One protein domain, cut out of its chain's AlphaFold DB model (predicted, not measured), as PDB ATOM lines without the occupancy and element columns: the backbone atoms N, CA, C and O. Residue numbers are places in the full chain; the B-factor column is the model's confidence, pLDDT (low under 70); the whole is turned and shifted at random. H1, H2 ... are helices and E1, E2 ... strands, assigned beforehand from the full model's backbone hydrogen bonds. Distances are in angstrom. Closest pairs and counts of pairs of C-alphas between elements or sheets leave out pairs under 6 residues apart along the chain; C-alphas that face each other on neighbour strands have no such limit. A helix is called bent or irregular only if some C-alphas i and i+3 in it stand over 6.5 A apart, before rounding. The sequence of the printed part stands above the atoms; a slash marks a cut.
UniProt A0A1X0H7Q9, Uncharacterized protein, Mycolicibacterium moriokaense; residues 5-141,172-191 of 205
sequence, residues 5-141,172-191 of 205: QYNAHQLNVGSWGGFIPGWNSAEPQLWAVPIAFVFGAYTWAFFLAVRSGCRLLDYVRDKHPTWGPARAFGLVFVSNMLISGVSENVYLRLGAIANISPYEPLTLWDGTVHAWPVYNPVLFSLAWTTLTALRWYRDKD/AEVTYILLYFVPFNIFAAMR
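This is residues 5 to 141 and 172 to 191 of the 205 residues of an uncharacterized protein of Mycolicibacterium moriokaense (UniProt A0A1X0H7Q9). A long helical hairpin, H1 and H2, is crossed on one side by H3, and the bent H4 packs on H3, away from the hairpin. The small strand pair E1 and E2 lies at the end opposite the hairpin's turn. The printed part has 157 residues, mostly helix, in the order E1 E2 H1 H2 E3 H3 H4; E1 and E2 are antiparallel. It is compact, with a radius of gyration of the C-alphas of 17.4 A and spans of 53 by 36 by 28 A.

E1 is residues 12 to 14, from C-alpha 12 at (1.189, 42.721, -3.501), and E2 residues 32 to 34. H1, residues 35 to 63, is 40.8 A long; H2, residues 69 to 93, is 35.9 A. E3 is residues 97 to 99. H3, residues 119 to 136, is 25.5 A. H4, residues 172 to 189, was assigned as one helix by its hydrogen bonds but is bent, C-alphas 179 and 182 being 6.8 A apart: arm H4a is residues 172 to 179, and arm H4b is residues 182 to 189, ending at C-alpha 189 at (16.229, 50.674, -23.357).

In the hairpin E1 and E2, N 13 and O 33 are 2.9 A apart, within hydrogen-bond range. E3 pairs with no named strand; residues 97 to 98 pair antiparallel with residues 5 to 6. H1 touches H2 with residues 49 to 60 alone, opposite ways at a shallow tilt of 30 degrees, closest at C-alphas Gly 53 and Val 76, 5.4 A. H3, the hub, touches H1 at a steep tilt of 62 degrees (Val 50 and Thr 132, closest C-alphas, 4.6 A) and H2 at 48 degrees, also steep (Met 81 and Pro 121, closest C-alphas, 5.0 A). H4a touches H3, closest C-alphas Tyr 176 and Ala 127, 5.8 A; H4b only just touches it, with 3 pairs of C-alphas within 8 A, the closest Phe 184 and Asn 120, 7.2 A. Both arms are apart from H1 and H2. Every O i to N i+4 pair is within hydrogen-bond range in H2, H3, H4a and H4b, and 24 of 25 in H1.

The C-alphas farthest apart, Glu 27 and Thr 66, are 54.6 A apart. Residues 142 to 171 are not printed, a gap of 20.5 A between C-alphas 141 and 172. The links E1 to E2 and E3 to H3 are long. Mean pLDDT of the printed part is 92.4, and no printed residue is under 70.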
ATOM      1  N   GLN A   5       5.321  48.919 -13.953       89.00
ATOM      2  CA  GLN A   5       5.031  48.859 -12.519       89.00
ATOM      3  C   GLN A   5       3.536  48.678 -12.243       89.00
ATOM      4  O   GLN A   5       2.675  49.137 -12.996       89.00
ATOM      5  N   TYR A   6       3.238  48.028 -11.125       90.94
ATOM      6  CA  TYR A   6       1.890  47.841 -10.611       90.94
ATOM      7  C   TYR A   6       1.598  48.788  -9.454       90.94
ATOM      8  O   TYR A   6       2.499  49.250  -8.753       90.94
ATOM      9  N   ASN A   7       0.317  49.062  -9.234       91.88
ATOM     10  CA  ASN A   7      -0.108  49.889  -8.116       91.88
ATOM     11  C   ASN A   7       0.145  49.171  -6.777       91.88
ATOM     12  O   ASN A   7      -0.352  48.065  -6.544       91.88
ATOM     13  N   ALA A   8       0.876  49.824  -5.874       90.81
ATOM     14  CA  ALA A   8       1.233  49.309  -4.556       90.81
ATOM     15  C   ALA A   8       0.018  49.051  -3.646       90.81
ATOM     16  O   ALA A   8       0.108  48.228  -2.738       90.81
ATOM     17  N   HIS A   9      -1.133  49.681  -3.911       90.25
ATOM     18  CA  HIS A   9      -2.384  49.434  -3.184       90.25
ATOM     19  C   HIS A   9      -3.065  48.101  -3.539       90.25
ATOM     20  O   HIS A   9      -4.054  47.733  -2.907       90.25
ATOM     21  N   GLN A  10      -2.571  47.367  -4.539       89.81
ATOM     22  CA  GLN A  10      -3.044  46.012  -4.830       89.81
ATOM     23  C   GLN A  10      -2.564  45.005  -3.772       89.81
ATOM     24  O   GLN A  10      -1.700  45.291  -2.942       89.81
ATOM     25  N   LEU A  11      -3.113  43.786  -3.815       89.31
ATOM     26  CA  LEU A  11      -2.597  42.661  -3.031       89.31
ATOM     27  C   LEU A  11      -1.240  42.227  -3.596       89.31
ATOM     28  O   LEU A  11      -1.166  41.392  -4.504       89.31
ATOM     29  N   ASN A  12      -0.190  42.844  -3.059       88.56
ATOM     30  CA  ASN A  12       1.189  42.721  -3.501       88.56
ATOM     31  C   ASN A  12       2.036  41.888  -2.538       88.56
ATOM     32  O   ASN A  12       1.814  41.887  -1.328       88.56
ATOM     33  N   VAL A  13       3.067  41.245  -3.081       88.50
ATOM     34  CA  VAL A  13       4.230  40.784  -2.314       88.50
ATOM     35  C   VAL A  13       5.482  41.516  -2.775       88.50
ATOM     36  O   VAL A  13       5.518  42.081  -3.871       88.50
ATOM     37  N   GLY A  14       6.504  41.520  -1.917       82.69
ATOM     38  CA  GLY A  14       7.811  42.060  -2.267       82.69
ATOM     39  C   GLY A  14       8.445  41.272  -3.411       82.69
ATOM     40  O   GLY A  14       8.296  40.052  -3.512       82.69
ATOM     41  N   SER A  15       9.159  41.981  -4.275       85.62
ATOM     42  CA  SER A  15       9.891  41.373  -5.379       85.62
ATOM     43  C   SER A  15      11.096  40.572  -4.894       85.62
ATOM     44  O   SER A  15      11.860  41.003  -4.030       85.62
ATOM     45  N   TRP A  16      11.298  39.407  -5.506       85.94
ATOM     46  CA  TRP A  16      12.490  38.578  -5.329       85.94
ATOM     47  C   TRP A  16      13.585  38.885  -6.364       85.94
ATOM     48  O   TRP A  16      14.582  38.167  -6.429       85.94
ATOM     49  N   GLY A  17      13.415  39.926  -7.191       83.69
ATOM     50  CA  GLY A  17      14.312  40.233  -8.311       83.69
ATOM     51  C   GLY A  17      15.777  40.370  -7.894       83.69
ATOM     52  O   GLY A  17      16.658  39.851  -8.570       83.69
ATOM     53  N   GLY A  18      16.037  40.957  -6.721       85.25
ATOM     54  CA  GLY A  18      17.393  41.127  -6.180       85.25
ATOM     55  C   GLY A  18      18.129  39.822  -5.848       85.25
ATOM     56  O   GLY A  18      19.340  39.849  -5.666       85.25
ATOM     57  N   PHE A  19      17.430  38.683  -5.798       88.81
ATOM     58  CA  PHE A  19      18.028  37.364  -5.572       88.81
ATOM     59  C   PHE A  19      18.348  36.614  -6.874       88.81
ATOM     60  O   PHE A  19      18.908  35.520  -6.828       88.81
ATOM     61  N   ILE A  20      17.990  37.170  -8.037       87.00
ATOM     62  CA  ILE A  20      18.232  36.539  -9.337       87.00
ATOM     63  C   ILE A  20      19.672  36.850  -9.783       87.00
ATOM     64  O   ILE A  20      20.031  38.023  -9.918       87.00
ATOM     65  N   PRO A  21      20.515  35.834 -10.056       87.38
ATOM     66  CA  PRO A  21      21.856  36.065 -10.581       87.38
ATOM     67  C   PRO A  21      21.818  36.880 -11.880       87.38
ATOM     68  O   PRO A  21      21.073  36.557 -12.803       87.38
ATOM     69  N   GLY A  22      22.629  37.939 -11.956       84.69
ATOM     70  CA  GLY A  22      22.661  38.837 -13.117       84.69
ATOM     71  C   GLY A  22      21.565  39.910 -13.133       84.69
ATOM     72  O   GLY A  22      21.381  40.578 -14.154       84.69
ATOM     73  N   TRP A  23      20.837  40.109 -12.031       81.75
ATOM     74  CA  TRP A  23      19.872  41.199 -11.917       81.75
ATOM     75  C   TRP A  23      20.551  42.574 -11.897       81.75
ATOM     76  O   TRP A  23      21.487  42.805 -11.139       81.75
ATOM     77  N   ASN A  24      20.058  43.500 -12.722       81.56
ATOM     78  CA  ASN A  24      20.683  44.811 -12.946       81.56
ATOM     79  C   ASN A  24      19.718  45.999 -12.748       81.56
ATOM     80  O   ASN A  24      20.015  47.114 -13.173       81.56
ATOM     81  N   SER A  25      18.522  45.808 -12.171       78.31
ATOM     82  CA  SER A  25      17.679  46.963 -11.818       78.31
ATOM     83  C   SER A  25      18.135  47.581 -10.498       78.31
ATOM     84  O   SER A  25      18.402  46.854  -9.545       78.31
ATOM     85  N   ALA A  26      18.154  48.914 -10.428       81.62
ATOM     86  CA  ALA A  26      18.242  49.627  -9.156       81.62
ATOM     87  C   ALA A  26      17.034  49.272  -8.280       81.62
ATOM     88  O   ALA A  26      15.959  49.050  -8.818       81.62
ATOM     89  N   GLU A  27      17.215  49.180  -6.965       86.12
ATOM     90  CA  GLU A  27      16.132  48.995  -5.985       86.12
ATOM     91  C   GLU A  27      15.071  47.925  -6.338       86.12
ATOM     92  O   GLU A  27      13.870  48.205  -6.383       86.12
ATOM     93  N   PRO A  28      15.472  46.662  -6.579       83.25
ATOM     94  CA  PRO A  28      14.549  45.592  -6.964       83.25
ATOM     95  C   PRO A  28      13.418  45.347  -5.957       83.25
ATOM     96  O   PRO A  28      12.367  44.840  -6.350       83.25
ATOM     97  N   GLN A  29      13.619  45.708  -4.686       84.75
ATOM     98  CA  GLN A  29      12.629  45.611  -3.615       84.75
ATOM     99  C   GLN A  29      11.408  46.518  -3.820       84.75
ATOM    100  O   GLN A  29      10.349  46.227  -3.272       84.75
ATOM    101  N   LEU A  30      11.537  47.590  -4.613       85.50
ATOM    102  CA  LEU A  30      10.437  48.508  -4.918       85.50
ATOM    103  C   LEU A  30       9.437  47.924  -5.919       85.50
ATOM    104  O   LEU A  30       8.344  48.458  -6.089       85.50
ATOM    105  N   TRP A  31       9.773  46.829  -6.603       84.19
ATOM    106  CA  TRP A  31       8.843  46.226  -7.544       84.19
ATOM    107  C   TRP A  31       7.698  45.530  -6.798       84.19
ATOM    108  O   TRP A  31       7.899  44.529  -6.109       84.19
ATOM    109  N   ALA A  32       6.487  46.070  -6.951       86.94
ATOM    110  CA  ALA A  32       5.272  45.466  -6.439       86.94
ATOM    111  C   ALA A  32       4.890  44.262  -7.312       86.94
ATOM    112  O   ALA A  32       4.726  44.397  -8.525       86.94
ATOM    113  N   VAL A  33       4.751  43.081  -6.702       86.75
ATOM    114  CA  VAL A  33       4.297  41.866  -7.393       86.75
ATOM    115  C   VAL A  33       2.830  41.613  -7.031       86.75
ATOM    116  O   VAL A  33       2.564  41.048  -5.965       86.75
ATOM    117  N   PRO A  34       1.856  42.001  -7.875       86.69
ATOM    118  CA  PRO A  34       0.447  41.917  -7.514       86.69
ATOM    119  C   PRO A  34      -0.095  40.524  -7.770       86.69
ATOM    120  O   PRO A  34      -0.564  40.199  -8.859       86.69
ATOM    121  N   ILE A  35      -0.081  39.690  -6.741       85.56
ATOM    122  CA  ILE A  35      -0.522  38.298  -6.834       85.56
ATOM    123  C   ILE A  35      -1.953  38.211  -7.381       85.56
ATOM    124  O   ILE A  35      -2.212  37.463  -8.323       85.56
ATOM    125  N   ALA A  36      -2.875  39.016  -6.845       81.06
ATOM    126  CA  ALA A  36      -4.273  38.987  -7.276       81.06
ATOM    127  C   ALA A  36      -4.451  39.435  -8.736       81.06
ATOM    128  O   ALA A  36      -5.199  38.807  -9.486       81.06
ATOM    129  N   PHE A  37      -3.739  40.487  -9.159       84.12
ATOM    130  CA  PHE A  37      -3.793  40.957 -10.543       84.12
ATOM    131  C   PHE A  37      -3.139  39.954 -11.492       84.12
ATOM    132  O   PHE A  37      -3.696  39.678 -12.546       84.12
ATOM    133  N   VAL A  38      -2.002  39.359 -11.124       82.69
ATOM    134  CA  VAL A  38      -1.306  38.380 -11.966       82.69
ATOM    135  C   VAL A  38      -2.178  37.145 -12.191       82.69
ATOM    136  O   VAL A  38      -2.434  36.783 -13.339       82.69
ATOM    137  N   PHE A  39      -2.710  36.536 -11.130       78.88
ATOM    138  CA  PHE A  39      -3.596  35.376 -11.270       78.88
ATOM    139  C   PHE A  39      -4.914  35.718 -11.970       78.88
ATOM    140  O   PHE A  39      -5.421  34.922 -12.754       78.88
ATOM    141  N   GLY A  40      -5.476  36.901 -11.724       79.25
ATOM    142  CA  GLY A  40      -6.686  37.345 -12.408       79.25
ATOM    143  C   GLY A  40      -6.428  37.631 -13.886       79.25
ATOM    144  O   GLY A  40      -6.919  36.929 -14.767       79.25
ATOM    145  N   ALA A  41      -5.641  38.665 -14.163       80.88
ATOM    146  CA  ALA A  41      -5.418  39.180 -15.501       80.88
ATOM    147  C   ALA A  41      -4.651  38.188 -16.379       80.88
ATOM    148  O   ALA A  41      -5.120  37.889 -17.469       80.88
ATOM    149  N   TYR A  42      -3.520  37.628 -15.939       78.50
ATOM    150  CA  TYR A  42      -2.695  36.805 -16.834       78.50
ATOM    151  C   TYR A  42      -3.279  35.410 -17.049       78.50
ATOM    152  O   TYR A  42      -3.325  34.950 -18.189       78.50
ATOM    153  N   THR A  43      -3.789  34.739 -16.011       79.75
ATOM    154  CA  THR A  43      -4.380  33.402 -16.200       79.75
ATOM    155  C   THR A  43      -5.614  33.471 -17.095       79.75
ATOM    156  O   THR A  43      -5.730  32.690 -18.046       79.75
ATOM    157  N   TRP A  44      -6.512  34.431 -16.853       82.56
ATOM    158  CA  TRP A  44      -7.730  34.542 -17.648       82.56
ATOM    159  C   TRP A  44      -7.502  35.196 -19.007       82.56
ATOM    160  O   TRP A  44      -8.070  34.704 -19.976       82.56
ATOM    161  N   ALA A  45      -6.658  36.225 -19.141       85.81
ATOM    162  CA  ALA A  45      -6.427  36.856 -20.445       85.81
ATOM    163  C   ALA A  45      -5.779  35.887 -21.435       85.81
ATOM    164  O   ALA A  45      -6.273  35.754 -22.552       85.81
ATOM    165  N   PHE A  46      -4.742  35.147 -21.026       87.56
ATOM    166  CA  PHE A  46      -4.096  34.171 -21.910       87.56
ATOM    167  C   PHE A  46      -5.056  33.045 -22.285       87.56
ATOM    168  O   PHE A  46      -5.170  32.685 -23.459       87.56
ATOM    169  N   PHE A  47      -5.793  32.514 -21.306       90.56
ATOM    170  CA  PHE A  47      -6.795  31.488 -21.566       90.56
ATOM    171  C   PHE A  47      -7.875  31.982 -22.536       90.56
ATOM    172  O   PHE A  47      -8.189  31.297 -23.514       90.56
ATOM    173  N   LEU A  48      -8.434  33.169 -22.289       91.69
ATOM    174  CA  LEU A  48      -9.489  33.749 -23.109       91.69
ATOM    175  C   LEU A  48      -8.989  34.054 -24.518       91.69
ATOM    176  O   LEU A  48      -9.659  33.634 -25.454       91.69
ATOM    177  N   ALA A  49      -7.819  34.679 -24.677       93.06
ATOM    178  CA  ALA A  49      -7.228  34.999 -25.978       93.06
ATOM    179  C   ALA A  49      -6.984  33.740 -26.822       93.06
ATOM    180  O   ALA A  49      -7.360  33.673 -27.991       93.06
ATOM    181  N   VAL A  50      -6.432  32.687 -26.216       95.12
ATOM    182  CA  VAL A  50      -6.191  31.416 -26.911       95.12
ATOM    183  C   VAL A  50      -7.507  30.720 -27.275       95.12
ATOM    184  O   VAL A  50      -7.660  30.178 -28.372       95.12
ATOM    185  N   ARG A  51      -8.495  30.706 -26.370       96.06
ATOM    186  CA  ARG A  51      -9.784  30.044 -26.626       96.06
ATOM    187  C   ARG A  51     -10.642  30.808 -27.627       96.06
ATOM    188  O   ARG A  51     -11.295  30.149 -28.439       96.06
ATOM    189  N   SER A  52     -10.669  32.135 -27.564       96.38
ATOM    190  CA  SER A  52     -11.372  32.991 -28.522       96.38
ATOM    191  C   SER A  52     -10.702  32.917 -29.892       96.38
ATOM    192  O   SER A  52     -11.398  32.686 -30.874       96.38
ATOM    193  N   GLY A  53      -9.367  32.957 -29.948       97.56
ATOM    194  CA  GLY A  53      -8.590  32.769 -31.170       97.56
ATOM    195  C   GLY A  53      -8.895  31.438 -31.857       97.56
ATOM    196  O   GLY A  53      -9.203  31.419 -33.044       97.56
ATOM    197  N   CYS A  54      -8.919  30.320 -31.117       97.75
ATOM    198  CA  CYS A  54      -9.313  29.031 -31.699       97.75
ATOM    199  C   CYS A  54     -10.747  29.050 -32.248       97.75
ATOM    200  O   CYS A  54     -10.974  28.547 -33.342       97.75
ATOM    201  N   ARG A  55     -11.705  29.634 -31.513       97.62
ATOM    202  CA  ARG A  55     -13.097  29.743 -31.987       97.62
ATOM    203  C   ARG A  55     -13.206  30.601 -33.243       97.62
ATOM    204  O   ARG A  55     -14.011  30.291 -34.111       97.62
ATOM    205  N   LEU A  56     -12.404  31.656 -33.339       97.62
ATOM    206  CA  LEU A  56     -12.362  32.520 -34.508       97.62
ATOM    207  C   LEU A  56     -11.787  31.788 -35.723       97.62
ATOM    208  O   LEU A  56     -12.337  31.902 -36.811       97.62
ATOM    209  N   LEU A  57     -10.738  30.983 -35.539       98.06
ATOM    210  CA  LEU A  57     -10.199  30.128 -36.601       98.06
ATOM    211  C   LEU A  57     -11.203  29.064 -37.050       98.06
ATOM    212  O   LEU A  57     -11.347  28.846 -38.250       98.06
ATOM    213  N   ASP A  58     -11.920  28.435 -36.115       96.94
ATOM    214  CA  ASP A  58     -12.991  27.487 -36.442       96.94
ATOM    215  C   ASP A  58     -14.114  28.184 -37.232       96.94
ATOM    216  O   ASP A  58     -14.513  27.705 -38.289       96.94
ATOM    217  N   TYR A  59     -14.542  29.375 -36.800       97.19
ATOM    218  CA  TYR A  59     -15.519  30.193 -37.524       97.19
ATOM    219  C   TYR A  59     -15.054  30.546 -38.944       97.19
ATOM    220  O   TYR A  59     -15.824  30.414 -39.895       97.19
ATOM    221  N   VAL A  60     -13.800  30.980 -39.109       97.44
ATOM    222  CA  VAL A  60     -13.230  31.310 -40.424       97.44
ATOM    223  C   VAL A  60     -13.147  30.067 -41.304       97.44
ATOM    224  O   VAL A  60     -13.515  30.146 -42.471       97.44
ATOM    225  N   ARG A  61     -12.732  28.917 -40.763       95.94
ATOM    226  CA  ARG A  61     -12.702  27.651 -41.509       95.94
ATOM    227  C   ARG A  61     -14.089  27.277 -42.035       95.94
ATOM    228  O   ARG A  61     -14.199  26.846 -43.179       95.94
ATOM    229  N   ASP A  62     -15.128  27.477 -41.229       96.56
ATOM    230  CA  ASP A  62     -16.489  27.051 -41.561       96.56
ATOM    231  C   ASP A  62     -17.227  28.059 -42.466       96.56
ATOM    232  O   ASP A  62     -17.996  27.663 -43.342       96.56
ATOM    233  N   LYS A  63     -17.019  29.369 -42.272       97.06
ATOM    234  CA  LYS A  63     -17.720  30.443 -43.011       97.06
ATOM    235  C   LYS A  63     -16.930  31.021 -44.179       97.06
ATOM    236  O   LYS A  63     -17.526  31.568 -45.105       97.06
ATOM    237  N   HIS A  64     -15.609  30.900 -44.154       95.69
ATOM    238  CA  HIS A  64     -14.702  31.449 -45.158       95.69
ATOM    239  C   HIS A  64     -13.619  30.426 -45.559       95.69
ATOM    240  O   HIS A  64     -12.428  30.716 -45.447       95.69
ATOM    241  N   PRO A  65     -13.990  29.238 -46.080       92.62
ATOM    242  CA  PRO A  65     -13.046  28.146 -46.360       92.62
ATOM    243  C   PRO A  65     -11.994  28.482 -47.429       92.62
ATOM    244  O   PRO A  65     -10.966  27.818 -47.519       92.62
ATOM    245  N   THR A  66     -12.225  29.519 -48.240       96.06
ATOM    246  CA  THR A  66     -11.258  30.018 -49.231       96.06
ATOM    247  C   THR A  66     -10.134  30.851 -48.610       96.06
ATOM    248  O   THR A  66      -9.176  31.209 -49.299       96.06
ATOM    249  N   TRP A  67     -10.229  31.203 -47.325       96.38
ATOM    250  CA  TRP A  67      -9.182  31.949 -46.642       96.38
ATOM    251  C   TRP A  67      -7.996  31.039 -46.331       96.38
ATOM    252  O   TRP A  67      -8.110  30.051 -45.612       96.38
ATOM    253  N   GLY A  68      -6.821  31.422 -46.830       94.31
ATOM    254  CA  GLY A  68      -5.568  30.795 -46.427       94.31
ATOM    255  C   GLY A  68      -5.216  31.076 -44.955       94.31
ATOM    256  O   GLY A  68      -5.711  32.046 -44.366       94.31
ATOM    257  N   PRO A  69      -4.293  30.290 -44.369       93.94
ATOM    258  CA  PRO A  69      -3.922  30.392 -42.956       93.94
ATOM    259  C   PRO A  69      -3.416  31.788 -42.570       93.94
ATOM    260  O   PRO A  69      -3.768  32.283 -41.506       93.94
ATOM    261  N   ALA A  70      -2.676  32.472 -43.448       96.00
ATOM    262  CA  ALA A  70      -2.180  33.823 -43.179       96.00
ATOM    263  C   ALA A  70      -3.309  34.833 -42.897       96.00
ATOM    264  O   ALA A  70      -3.199  35.633 -41.972       96.00
ATOM    265  N   ARG A  71      -4.421  34.774 -43.647       97.00
ATOM    266  CA  ARG A  71      -5.576  35.662 -43.424       97.00
ATOM    267  C   ARG A  71      -6.313  35.309 -42.135       97.00
ATOM    268  O   ARG A  71      -6.667  36.203 -41.372       97.00
ATOM    269  N   ALA A  72      -6.501  34.016 -41.872       97.44
ATOM    270  CA  ALA A  72      -7.171  33.538 -40.666       97.44
ATOM    271  C   ALA A  72      -6.396  33.914 -39.389       97.44
ATOM    272  O   ALA A  72      -6.965  34.483 -38.459       97.44
ATOM    273  N   PHE A  73      -5.082  33.677 -39.365       97.94
ATOM    274  CA  PHE A  73      -4.226  34.070 -38.243       97.94
ATOM    275  C   PHE A  73      -4.012  35.583 -38.162       97.94
ATOM    276  O   PHE A  73      -3.925  36.109 -37.057       97.94
ATOM    277  N   GLY A  74      -4.009  36.299 -39.290       98.19
ATOM    278  CA  GLY A  74      -4.025  37.764 -39.299       98.19
ATOM    279  C   GLY A  74      -5.260  38.332 -38.593       98.19
ATOM    280  O   GLY A  74      -5.141  39.259 -37.796       98.19
ATOM    281  N   LEU A  75      -6.435  37.726 -38.795       98.06
ATOM    282  CA  LEU A  75      -7.657  38.114 -38.086       98.06
ATOM    283  C   LEU A  75      -7.558  37.850 -36.574       98.06
ATOM    284  O   LEU A  75      -7.945  38.708 -35.780       98.06
ATOM    285  N   VAL A  76      -7.017  36.696 -36.166       98.19
ATOM    286  CA  VAL A  76      -6.750  36.393 -34.745       98.19
ATOM    287  C   VAL A  76      -5.796  37.415 -34.141       98.19
ATOM    288  O   VAL A  76      -6.071  37.940 -33.065       98.19
ATOM    289  N   PHE A  77      -4.711  37.730 -34.845       98.50
ATOM    290  CA  PHE A  77      -3.718  38.702 -34.409       98.50
ATOM    291  C   PHE A  77      -4.338  40.082 -34.180       98.50
ATOM    292  O   PHE A  77      -4.208  40.633 -33.090       98.50
ATOM    293  N   VAL A  78      -5.081  40.610 -35.158       98.38
ATOM    294  CA  VAL A  78      -5.750  41.916 -35.033       98.38
ATOM    295  C   VAL A  78      -6.780  41.903 -33.903       98.38
ATOM    296  O   VAL A  78      -6.845  42.848 -33.123       98.38
ATOM    297  N   SER A  79      -7.549  40.821 -33.758       97.56
ATOM    298  CA  SER A  79      -8.541  40.693 -32.682       97.56
ATOM    299  C   SER A  79      -7.884  40.716 -31.298       97.56
ATOM    300  O   SER A  79      -8.322  41.448 -30.411       97.56
ATOM    301  N   ASN A  80      -6.796  39.963 -31.127       97.19
ATOM    302  CA  ASN A  80      -5.998  39.950 -29.902       97.19
ATOM    303  C   ASN A  80      -5.371  41.321 -29.615       97.19
ATOM    304  O   ASN A  80      -5.351  41.743 -28.461       97.19
ATOM    305  N   MET A  81      -4.943  42.039 -30.655       97.62
ATOM    306  CA  MET A  81      -4.334  43.367 -30.534       97.62
ATOM    307  C   MET A  81      -5.333  44.387 -30.017       97.62
ATOM    308  O   MET A  81      -5.017  45.153 -29.109       97.62
ATOM    309  N   LEU A  82      -6.563  44.351 -30.530       96.81
ATOM    310  CA  LEU A  82      -7.647  45.201 -30.046       96.81
ATOM    311  C   LEU A  82      -8.004  44.877 -28.593       96.81
ATOM    312  O   LEU A  82      -8.098  45.788 -27.774       96.81
ATOM    313  N   ILE A  83      -8.144  43.593 -28.248       94.31
ATOM    314  CA  ILE A  83      -8.439  43.166 -26.871       94.31
ATOM    315  C   ILE A  83      -7.337  43.630 -25.914       94.31
ATOM    316  O   ILE A  83      -7.639  44.214 -24.874       94.31
ATOM    317  N   SER A  84      -6.070  43.392 -26.265       94.88
ATOM    318  CA  SER A  84      -4.915  43.790 -25.463       94.88
ATOM    319  C   SER A  84      -4.860  45.308 -25.285       94.88
ATOM    320  O   SER A  84      -4.796  45.779 -24.152       94.88
ATOM    321  N   GLY A  85      -5.000  46.076 -26.370       96.06
ATOM    322  CA  GLY A  85      -4.929  47.535 -26.325       96.06
ATOM    323  C   GLY A  85      -6.060  48.174 -25.523       96.06
ATOM    324  O   GLY A  85      -5.815  49.085 -24.732       96.06
ATOM    325  N   VAL A  86      -7.293  47.674 -25.667       95.88
ATOM    326  CA  VAL A  86      -8.437  48.135 -24.861       95.88
ATOM    327  C   VAL A  86      -8.225  47.790 -23.390       95.88
ATOM    328  O   VAL A  86      -8.387  48.659 -22.537       95.88
ATOM    329  N   SER A  87      -7.824  46.552 -23.091       93.69
ATOM    330  CA  SER A  87      -7.609  46.100 -21.711       93.69
ATOM    331  C   SER A  87      -6.511  46.909 -21.024       93.69
ATOM    332  O   SER A  87      -6.701  47.374 -19.905       93.69
ATOM    333  N   GLU A  88      -5.387  47.133 -21.705       94.69
ATOM    334  CA  GLU A  88      -4.286  47.937 -21.180       94.69
ATOM    335  C   GLU A  88      -4.719  49.375 -20.903       94.69
ATOM    336  O   GLU A  88      -4.453  49.889 -19.819       94.69
ATOM    337  N   ASN A  89      -5.447  50.011 -21.828       96.31
ATOM    338  CA  ASN A  89      -5.982  51.348 -21.585       96.31
ATOM    339  C   ASN A  89      -6.906  51.365 -20.365       96.31
ATOM    340  O   ASN A  89      -6.787  52.263 -19.538       96.31
ATOM    341  N   VAL A  90      -7.786  50.374 -20.200       95.06
ATOM    342  CA  VAL A  90      -8.628  50.268 -18.998       95.06
ATOM    343  C   VAL A  90      -7.761  50.193 -17.739       95.06
ATOM    344  O   VAL A  90      -7.989  50.955 -16.801       95.06
ATOM    345  N   TYR A  91      -6.725  49.353 -17.721       93.38
ATOM    346  CA  TYR A  91      -5.829  49.235 -16.569       93.38
ATOM    347  C   TYR A  91      -5.048  50.527 -16.284       93.38
ATOM    348  O   TYR A  91      -4.926  50.908 -15.119       93.38
ATOM    349  N   LEU A  92      -4.580  51.230 -17.319       95.06
ATOM    350  CA  LEU A  92      -3.905  52.526 -17.191       95.06
ATOM    351  C   LEU A  92      -4.848  53.601 -16.635       95.06
ATOM    352  O   LEU A  92      -4.440  54.389 -15.784       95.06
ATOM    353  N   ARG A  93      -6.114  53.646 -17.075       94.50
ATOM    354  CA  ARG A  93      -7.105  54.634 -16.601       94.50
ATOM    355  C   ARG A  93      -7.587  54.354 -15.181       94.50
ATOM    356  O   ARG A  93      -7.839  55.295 -14.440       94.50
ATOM    357  N   LEU A  94      -7.674  53.083 -14.793       93.56
ATOM    358  CA  LEU A  94      -7.959  52.683 -13.414       93.56
ATOM    359  C   LEU A  94      -6.756  52.875 -12.477       93.56
ATOM    360  O   LEU A  94      -6.897  52.700 -11.271       93.56
ATOM    361  N   GLY A  95      -5.574  53.197 -13.016       92.19
ATOM    362  CA  GLY A  95      -4.342  53.297 -12.240       92.19
ATOM    363  C   GLY A  95      -3.899  51.951 -11.667       92.19
ATOM    364  O   GLY A  95      -3.273  51.919 -10.614       92.19
ATOM    365  N   ALA A  96      -4.245  50.836 -12.315       91.25
ATOM    366  CA  ALA A  96      -3.841  49.497 -11.889       91.25
ATOM    367  C   ALA A  96      -2.375  49.196 -12.247       91.25
ATOM    368  O   ALA A  96      -1.698  48.460 -11.526       91.25
ATOM    369  N   ILE A  97      -1.909  49.759 -13.361       92.69
ATOM    370  CA  ILE A  97      -0.572  49.577 -13.930       92.69
ATOM    371  C   ILE A  97      -0.042  50.919 -14.433       92.69
ATOM    372  O   ILE A  97      -0.830  51.827 -14.709       92.69
ATOM    373  N   ALA A  98       1.272  51.010 -14.607       93.50
ATOM    374  CA  ALA A  98       1.944  52.131 -15.242       93.50
ATOM    375  C   ALA A  98       3.152  51.655 -16.063       93.50
ATOM    376  O   ALA A  98       3.912  50.779 -15.642       93.50
ATOM    377  N   ASN A  99       3.349  52.268 -17.229       92.62
ATOM    378  CA  ASN A  99       4.542  52.072 -18.048       92.62
ATOM    379  C   ASN A  99       5.610  53.082 -17.615       92.62
ATOM    380  O   ASN A  99       5.440  54.278 -17.845       92.62
ATOM    381  N   ILE A 100       6.686  52.607 -16.978       90.06
ATOM    382  CA  ILE A 100       7.674  53.460 -16.293       90.06
ATOM    383  C   ILE A 100       8.581  54.197 -17.279       90.06
ATOM    384  O   ILE A 100       8.730  55.417 -17.207       90.06
ATOM    385  N   SER A 101       9.140  53.444 -18.223       89.44
ATOM    386  CA  SER A 101      10.090  53.951 -19.214       89.44
ATOM    387  C   SER A 101       9.757  53.413 -20.607       89.44
ATOM    388  O   SER A 101      10.553  52.663 -21.174       89.44
ATOM    389  N   PRO A 102       8.567  53.718 -21.158       93.38
ATOM    390  CA  PRO A 102       8.210  53.289 -22.504       93.38
ATOM    391  C   PRO A 102       9.008  54.079 -23.556       93.38
ATOM    392  O   PRO A 102       9.466  55.191 -23.287       93.38
ATOM    393  N   TYR A 103       9.177  53.525 -24.759       95.06
ATOM    394  CA  TYR A 103       9.874  54.216 -25.850       95.06
ATOM    395  C   TYR A 103       9.056  55.412 -26.352       95.06
ATOM    396  O   TYR A 103       7.978  55.229 -26.929       95.06
ATOM    397  N   GLU A 104       9.555  56.628 -26.142       94.00
ATOM    398  CA  GLU A 104       8.827  57.886 -26.333       94.00
ATOM    399  C   GLU A 104       8.204  58.059 -27.730       94.00
ATOM    400  O   GLU A 104       7.033  58.435 -27.796       94.00
ATOM    401  N   PRO A 105       8.864  57.704 -28.855       95.50
ATOM    402  CA  PRO A 105       8.297  57.935 -30.185       95.50
ATOM    403  C   PRO A 105       7.102  57.033 -30.514       95.50
ATOM    404  O   PRO A 105       6.326  57.345 -31.413       95.50
ATOM    405  N   LEU A 106       6.955  55.908 -29.807       96.88
ATOM    406  CA  LEU A 106       5.866  54.944 -29.989       96.88
ATOM    407  C   LEU A 106       4.949  54.887 -28.761       96.88
ATOM    408  O   LEU A 106       4.345  53.850 -28.476       96.88
ATOM    409  N   THR A 107       4.846  55.994 -28.028       96.75
ATOM    410  CA  THR A 107       4.041  56.090 -26.810       96.75
ATOM    411  C   THR A 107       3.056  57.243 -26.906       96.75
ATOM    412  O   THR A 107       3.422  58.384 -27.173       96.75
ATOM    413  N   LEU A 108       1.779  56.950 -26.664       96.75
ATOM    414  CA  LEU A 108       0.736  57.962 -26.533       96.75
ATOM    415  C   LEU A 108       0.662  58.452 -25.086       96.75
ATOM    416  O   LEU A 108       0.809  57.662 -24.157       96.75
ATOM    417  N   TRP A 109       0.398  59.748 -24.895       94.56
ATOM    418  CA  TRP A 109       0.369  60.394 -23.571       94.56
ATOM    419  C   TRP A 109       1.667  60.208 -22.765       94.56
ATOM    420  O   TRP A 109       1.624  60.074 -21.539       94.56
ATOM    421  N   ASP A 110       2.816  60.185 -23.450       94.38
ATOM    422  CA  ASP A 110       4.124  60.188 -22.788       94.38
ATOM    423  C   ASP A 110       4.263  61.400 -21.849       94.38
ATOM    424  O   ASP A 110       3.617  62.434 -22.043       94.38
ATOM    425  N   GLY A 111       5.046  61.254 -20.782       90.25
ATOM    426  CA  GLY A 111       5.130  62.240 -19.702       90.25
ATOM    427  C   GLY A 111       4.014  62.133 -18.659       90.25
ATOM    428  O   GLY A 111       4.057  62.837 -17.653       90.25
ATOM    429  N   THR A 112       3.021  61.256 -18.855       92.38
ATOM    430  CA  THR A 112       1.913  61.059 -17.906       92.38
ATOM    431  C   THR A 112       1.912  59.658 -17.302       92.38
ATOM    432  O   THR A 112       2.460  58.712 -17.863       92.38
ATOM    433  N   VAL A 113       1.193  59.489 -16.189       91.81
ATOM    434  CA  VAL A 113       0.947  58.170 -15.576       91.81
ATOM    435  C   VAL A 113       0.155  57.217 -16.479       91.81
ATOM    436  O   VAL A 113       0.127  56.015 -16.239       91.81
ATOM    437  N   HIS A 114      -0.491  57.750 -17.521       94.25
ATOM    438  CA  HIS A 114      -1.290  56.997 -18.484       94.25
ATOM    439  C   HIS A 114      -0.549  56.759 -19.805       94.25
ATOM    440  O   HIS A 114      -1.196  56.462 -20.811       94.25
ATOM    441  N   ALA A 115       0.779  56.915 -19.815       95.44
ATOM    442  CA  ALA A 115       1.606  56.646 -20.979       95.44
ATOM    443  C   ALA A 115       1.318  55.241 -21.531       95.44
ATOM    444  O   ALA A 115       1.429  54.230 -20.824       95.44
ATOM    445  N   TRP A 116       0.923  55.193 -22.801       96.94
ATOM    446  CA  TRP A 116       0.500  53.976 -23.476       96.94
ATOM    447  C   TRP A 116       1.410  53.655 -24.671       96.94
ATOM    448  O   TRP A 116       1.284  54.284 -25.727       96.94
ATOM    449  N   PRO A 117       2.331  52.686 -24.530       96.69
ATOM    450  CA  PRO A 117       3.180  52.220 -25.616       96.69
ATOM    451  C   PRO A 117       2.352  51.446 -26.648       96.69
ATOM    452  O   PRO A 117       1.907  50.328 -26.394       96.69
ATOM    453  N   VAL A 118       2.185  51.995 -27.854       97.31
ATOM    454  CA  VAL A 118       1.333  51.373 -28.890       97.31
ATOM    455  C   VAL A 118       1.913  50.069 -29.439       97.31
ATOM    456  O   VAL A 118       1.198  49.272 -30.043       97.31
ATOM    457  N   TYR A 119       3.201  49.815 -29.198       96.94
ATOM    458  CA  TYR A 119       3.846  48.543 -29.515       96.94
ATOM    459  C   TYR A 119       3.449  47.420 -28.547       96.94
ATOM    460  O   TYR A 119       3.517  46.250 -28.911       96.94
ATOM    461  N   ASN A 120       2.986  47.730 -27.336       95.56
ATOM    462  CA  ASN A 120       2.634  46.721 -26.343       95.56
ATOM    463  C   ASN A 120       1.507  45.758 -26.779       95.56
ATOM    464  O   ASN A 120       1.725  44.541 -26.737       95.56
ATOM    465  N   PRO A 121       0.350  46.229 -27.292       96.94
ATOM    466  CA  PRO A 121      -0.690  45.328 -27.789       96.94
ATOM    467  C   PRO A 121      -0.235  44.483 -28.983       96.94
ATOM    468  O   PRO A 121      -0.695  43.351 -29.146       96.94
ATOM    469  N   VAL A 122       0.690  44.989 -29.803       98.06
ATOM    470  CA  VAL A 122       1.294  44.243 -30.917       98.06
ATOM    471  C   VAL A 122       2.103  43.062 -30.373       98.06
ATOM    472  O   VAL A 122       1.876  41.924 -30.786       98.06
ATOM    473  N   LEU A 123       2.993  43.305 -29.403       97.19
ATOM    474  CA  LEU A 123       3.848  42.274 -28.803       97.19
ATOM    475  C   LEU A 123       3.036  41.190 -28.077       97.19
ATOM    476  O   LEU A 123       3.259  39.996 -28.292       97.19
ATOM    477  N   PHE A 124       2.030  41.578 -27.285       95.44
ATOM    478  CA  PHE A 124       1.116  40.613 -26.658       95.44
ATOM    479  C   PHE A 124       0.388  39.753 -27.690       95.44
ATOM    480  O   PHE A 124       0.246  38.541 -27.517       95.44
ATOM    481  N   SER A 125      -0.038  40.360 -28.796       97.19
ATOM    482  CA  SER A 125      -0.771  39.655 -29.846       97.19
ATOM    483  C   SER A 125       0.081  38.651 -30.592       97.19
ATOM    484  O   SER A 125      -0.439  37.603 -30.977       97.19
ATOM    485  N   LEU A 126       1.381  38.910 -30.759       97.75
ATOM    486  CA  LEU A 126       2.319  37.928 -31.304       97.75
ATOM    487  C   LEU A 126       2.352  36.676 -30.417       97.75
ATOM    488  O   LEU A 126       2.160  35.559 -30.910       97.75
ATOM    489  N   ALA A 127       2.504  36.859 -29.103       96.56
ATOM    490  CA  ALA A 127       2.513  35.760 -28.143       96.56
ATOM    491  C   ALA A 127       1.174  35.002 -28.117       96.56
ATOM    492  O   ALA A 127       1.141  33.784 -28.301       96.56
ATOM    493  N   TRP A 128       0.046  35.703 -27.971       96.88
ATOM    494  CA  TRP A 128      -1.283  35.080 -27.907       96.88
ATOM    495  C   TRP A 128      -1.673  34.362 -29.200       96.88
ATOM    496  O   TRP A 128      -2.276  33.287 -29.154       96.88
ATOM    497  N   THR A 129      -1.303  34.902 -30.360       97.94
ATOM    498  CA  THR A 129      -1.556  34.254 -31.658       97.94
ATOM    499  C   THR A 129      -0.711  32.991 -31.815       97.94
ATOM    500  O   THR A 129      -1.216  31.970 -32.280       97.94
ATOM    501  N   THR A 130       0.535  33.008 -31.334       97.44
ATOM    502  CA  THR A 130       1.419  31.830 -31.327       97.44
ATOM    503  C   THR A 130       0.874  30.724 -30.421       97.44
ATOM    504  O   THR A 130       0.785  29.564 -30.829       97.44
ATOM    505  N   LEU A 131       0.406  31.070 -29.221       96.50
ATOM    506  CA  LEU A 131      -0.243  30.119 -28.310       96.50
ATOM    507  C   LEU A 131      -1.589  29.615 -28.853       96.50
ATOM    508  O   LEU A 131      -1.957  28.455 -28.653       96.50
ATOM    509  N   THR A 132      -2.312  30.457 -29.596       97.50
ATOM    510  CA  THR A 132      -3.507  30.037 -30.335       97.50
ATOM    511  C   THR A 132      -3.150  28.989 -31.380       97.50
ATOM    512  O   THR A 132      -3.825  27.964 -31.450       97.50
ATOM    513  N   ALA A 133      -2.077  29.195 -32.150       96.75
ATOM    514  CA  ALA A 133      -1.597  28.231 -33.137       96.75
ATOM    515  C   ALA A 133      -1.203  26.900 -32.480       96.75
ATOM    516  O   ALA A 133      -1.660  25.847 -32.927       96.75
ATOM    517  N   LEU A 134      -0.448  26.946 -31.375       96.06
ATOM    518  CA  LEU A 134      -0.079  25.768 -30.582       96.06
ATOM    519  C   LEU A 134      -1.309  24.930 -30.211       96.06
ATOM    520  O   LEU A 134      -1.309  23.707 -30.356       96.06
ATOM    521  N   ARG A 135      -2.379  25.592 -29.757       95.56
ATOM    522  CA  ARG A 135      -3.621  24.924 -29.361       95.56
ATOM    523  C   ARG A 135      -4.481  24.493 -30.553       95.56
ATOM    524  O   ARG A 135      -5.170  23.475 -30.460       95.56
ATOM    525  N   TRP A 136      -4.530  25.271 -31.629       95.81
ATOM    526  CA  TRP A 136      -5.417  25.005 -32.762       95.81
ATOM    527  C   TRP A 136      -4.893  23.861 -33.636       95.81
ATOM    528  O   TRP A 136      -5.668  22.986 -34.005       95.81
ATOM    529  N   TYR A 137      -3.577  23.782 -33.854       93.69
ATOM    530  CA  TYR A 137      -2.923  22.717 -34.628       93.69
ATOM    531  C   TYR A 137      -2.720  21.400 -33.864       93.69
ATOM    532  O   TYR A 137      -1.848  20.603 -34.221       93.69
ATOM    533  N   ARG A 138      -3.502  21.147 -32.808       93.38
ATOM    534  CA  ARG A 138      -3.477  19.845 -32.132       93.38
ATOM    535  C   ARG A 138      -3.902  18.746 -33.105       93.38
ATOM    536  O   ARG A 138      -4.771  18.959 -33.946       93.38
ATOM    537  N   ASP A 139      -3.257  17.592 -33.013       87.12
ATOM    538  CA  ASP A 139      -3.621  16.434 -33.830       87.12
ATOM    539  C   ASP A 139      -4.898  15.737 -33.324       87.12
ATOM    540  O   ASP A 139      -5.544  16.170 -32.367       87.12
ATOM    541  N   LYS A 140      -5.259  14.635 -33.994       84.00
ATOM    542  CA  LYS A 140      -6.400  13.776 -33.648       84.00
ATOM    543  C   LYS A 140      -6.333  13.209 -32.223       84.00
ATOM    544  O   LYS A 140      -7.376  12.927 -31.643       84.00
ATOM    545  N   ASP A 141      -5.131  13.082 -31.665       82.69
ATOM    546  CA  ASP A 141      -4.883  12.567 -30.318       82.69
ATOM    547  C   ASP A 141      -4.845  13.714 -29.284       82.69
ATOM    548  O   ASP A 141      -4.649  13.507 -28.084       82.69
ATOM    549  N   ALA A 172       5.630  28.033 -23.952       94.69
ATOM    550  CA  ALA A 172       4.930  29.267 -23.620       94.69
ATOM    551  C   ALA A 172       5.888  30.321 -23.050       94.69
ATOM    552  O   ALA A 172       5.848  31.466 -23.498       94.69
ATOM    553  N   GLU A 173       6.790  29.920 -22.153       95.06
ATOM    554  CA  GLU A 173       7.830  30.791 -21.598       95.06
ATOM    555  C   GLU A 173       8.767  31.315 -22.689       95.06
ATOM    556  O   GLU A 173       8.940  32.523 -22.821       95.06
ATOM    557  N   VAL A 174       9.310  30.443 -23.547       96.88
ATOM    558  CA  VAL A 174      10.183  30.861 -24.660       96.88
ATOM    559  C   VAL A 174       9.450  31.807 -25.611       96.88
ATOM    560  O   VAL A 174       9.998  32.837 -26.001       96.88
ATOM    561  N   THR A 175       8.198  31.498 -25.953       96.56
ATOM    562  CA  THR A 175       7.355  32.359 -26.795       96.56
ATOM    563  C   THR A 175       7.208  33.743 -26.174       96.56
ATOM    564  O   THR A 175       7.366  34.750 -26.859       96.56
ATOM    565  N   TYR A 176       6.921  33.810 -24.877       93.69
ATOM    566  CA  TYR A 176       6.688  35.072 -24.192       93.69
ATOM    567  C   TYR A 176       7.984  35.866 -23.979       93.69
ATOM    568  O   TYR A 176       8.008  37.078 -24.187       93.69
ATOM    569  N   ILE A 177       9.094  35.195 -23.678       94.81
ATOM    570  CA  ILE A 177      10.416  35.823 -23.603       94.81
ATOM    571  C   ILE A 177      10.772  36.466 -24.944       94.81
ATOM    572  O   ILE A 177      11.088  37.655 -24.988       94.81
ATOM    573  N   LEU A 178      10.692  35.707 -26.037       97.31
ATOM    574  CA  LEU A 178      11.158  36.156 -27.348       97.31
ATOM    575  C   LEU A 178      10.228  37.180 -28.001       97.31
ATOM    576  O   LEU A 178      10.711  38.126 -28.615       97.31
ATOM    577  N   LEU A 179       8.910  36.998 -27.893       97.12
ATOM    578  CA  LEU A 179       7.940  37.846 -28.595       97.12
ATOM    579  C   LEU A 179       7.466  39.040 -27.767       97.12
ATOM    580  O   LEU A 179       6.969  40.001 -28.350       97.12
ATOM    581  N   TYR A 180       7.607  38.995 -26.440       94.75
ATOM    582  CA  TYR A 180       7.161  40.066 -25.553       94.75
ATOM    583  C   TYR A 180       8.308  40.672 -24.745       94.75
ATOM    584  O   TYR A 180       8.657  41.828 -24.971       94.75
ATOM    585  N   PHE A 181       8.923  39.922 -23.825       92.06
ATOM    586  CA  PHE A 181       9.845  40.526 -22.857       92.06
ATOM    587  C   PHE A 181      11.092  41.124 -23.501       92.06
ATOM    588  O   PHE A 181      11.447  42.257 -23.178       92.06
ATOM    589  N   VAL A 182      11.757  40.395 -24.399       93.81
ATOM    590  CA  VAL A 182      12.952  40.882 -25.097       93.81
ATOM    591  C   VAL A 182      12.647  42.151 -25.901       93.81
ATOM    592  O   VAL A 182      13.259  43.177 -25.604       93.81
ATOM    593  N   PRO A 183      11.698  42.159 -26.859       95.56
ATOM    594  CA  PRO A 183      11.420  43.361 -27.641       95.56
ATOM    595  C   PRO A 183      10.911  44.521 -26.781       95.56
ATOM    596  O   PRO A 183      11.340  45.652 -26.990       95.56
ATOM    597  N   PHE A 184      10.068  44.268 -25.775       93.69
ATOM    598  CA  PHE A 184       9.578  45.324 -24.885       93.69
ATOM    599  C   PHE A 184      10.720  46.001 -24.117       93.69
ATOM    600  O   PHE A 184      10.774  47.227 -24.046       93.69
ATOM    601  N   ASN A 185      11.660  45.217 -23.577       91.19
ATOM    602  CA  ASN A 185      12.819  45.763 -22.869       91.19
ATOM    603  C   ASN A 185      13.814  46.450 -23.813       91.19
ATOM    604  O   ASN A 185      14.446  47.416 -23.401       91.19
ATOM    605  N   ILE A 186      13.931  46.005 -25.069       93.19
ATOM    606  CA  ILE A 186      14.715  46.709 -26.092       93.19
ATOM    607  C   ILE A 186      14.117  48.094 -26.353       93.19
ATOM    608  O   ILE A 186      14.847  49.077 -26.305       93.19
ATOM    609  N   PHE A 187      12.798  48.194 -26.561       94.06
ATOM    610  CA  PHE A 187      12.128  49.488 -26.716       94.06
ATOM    611  C   PHE A 187      12.324  50.374 -25.486       94.06
ATOM    612  O   PHE A 187      12.709  51.531 -25.625       94.06
ATOM    613  N   ALA A 188      12.134  49.828 -24.284       90.62
ATOM    614  CA  ALA A 188      12.381  50.577 -23.057       90.62
ATOM    615  C   ALA A 188      13.823  51.115 -23.008       90.62
ATOM    616  O   ALA A 188      14.026  52.296 -22.745       90.62
ATOM    617  N   ALA A 189      14.818  50.288 -23.342       90.81
ATOM    618  CA  ALA A 189      16.229  50.674 -23.357       90.81
ATOM    619  C   ALA A 189      16.584  51.722 -24.428       90.81
ATOM    620  O   ALA A 189      17.601  52.398 -24.296       90.81
ATOM    621  N   MET A 190      15.764  51.872 -25.472       93.25
ATOM    622  CA  MET A 190      15.922  52.912 -26.493       93.25
ATOM    623  C   MET A 190      15.400  54.281 -26.043       93.25
ATOM    624  O   MET A 190      15.593  55.254 -26.773       93.25
ATOM    625  N   ARG A 191      14.731  54.375 -24.883       91.25
ATOM    626  CA  ARG A 191      14.202  55.646 -24.384       91.25
ATOM    627  C   ARG A 191      15.331  56.647 -24.141       91.25
ATOM    628  O   ARG A 191      16.272  56.347 -23.409       91.25
TER     629      ARG A 191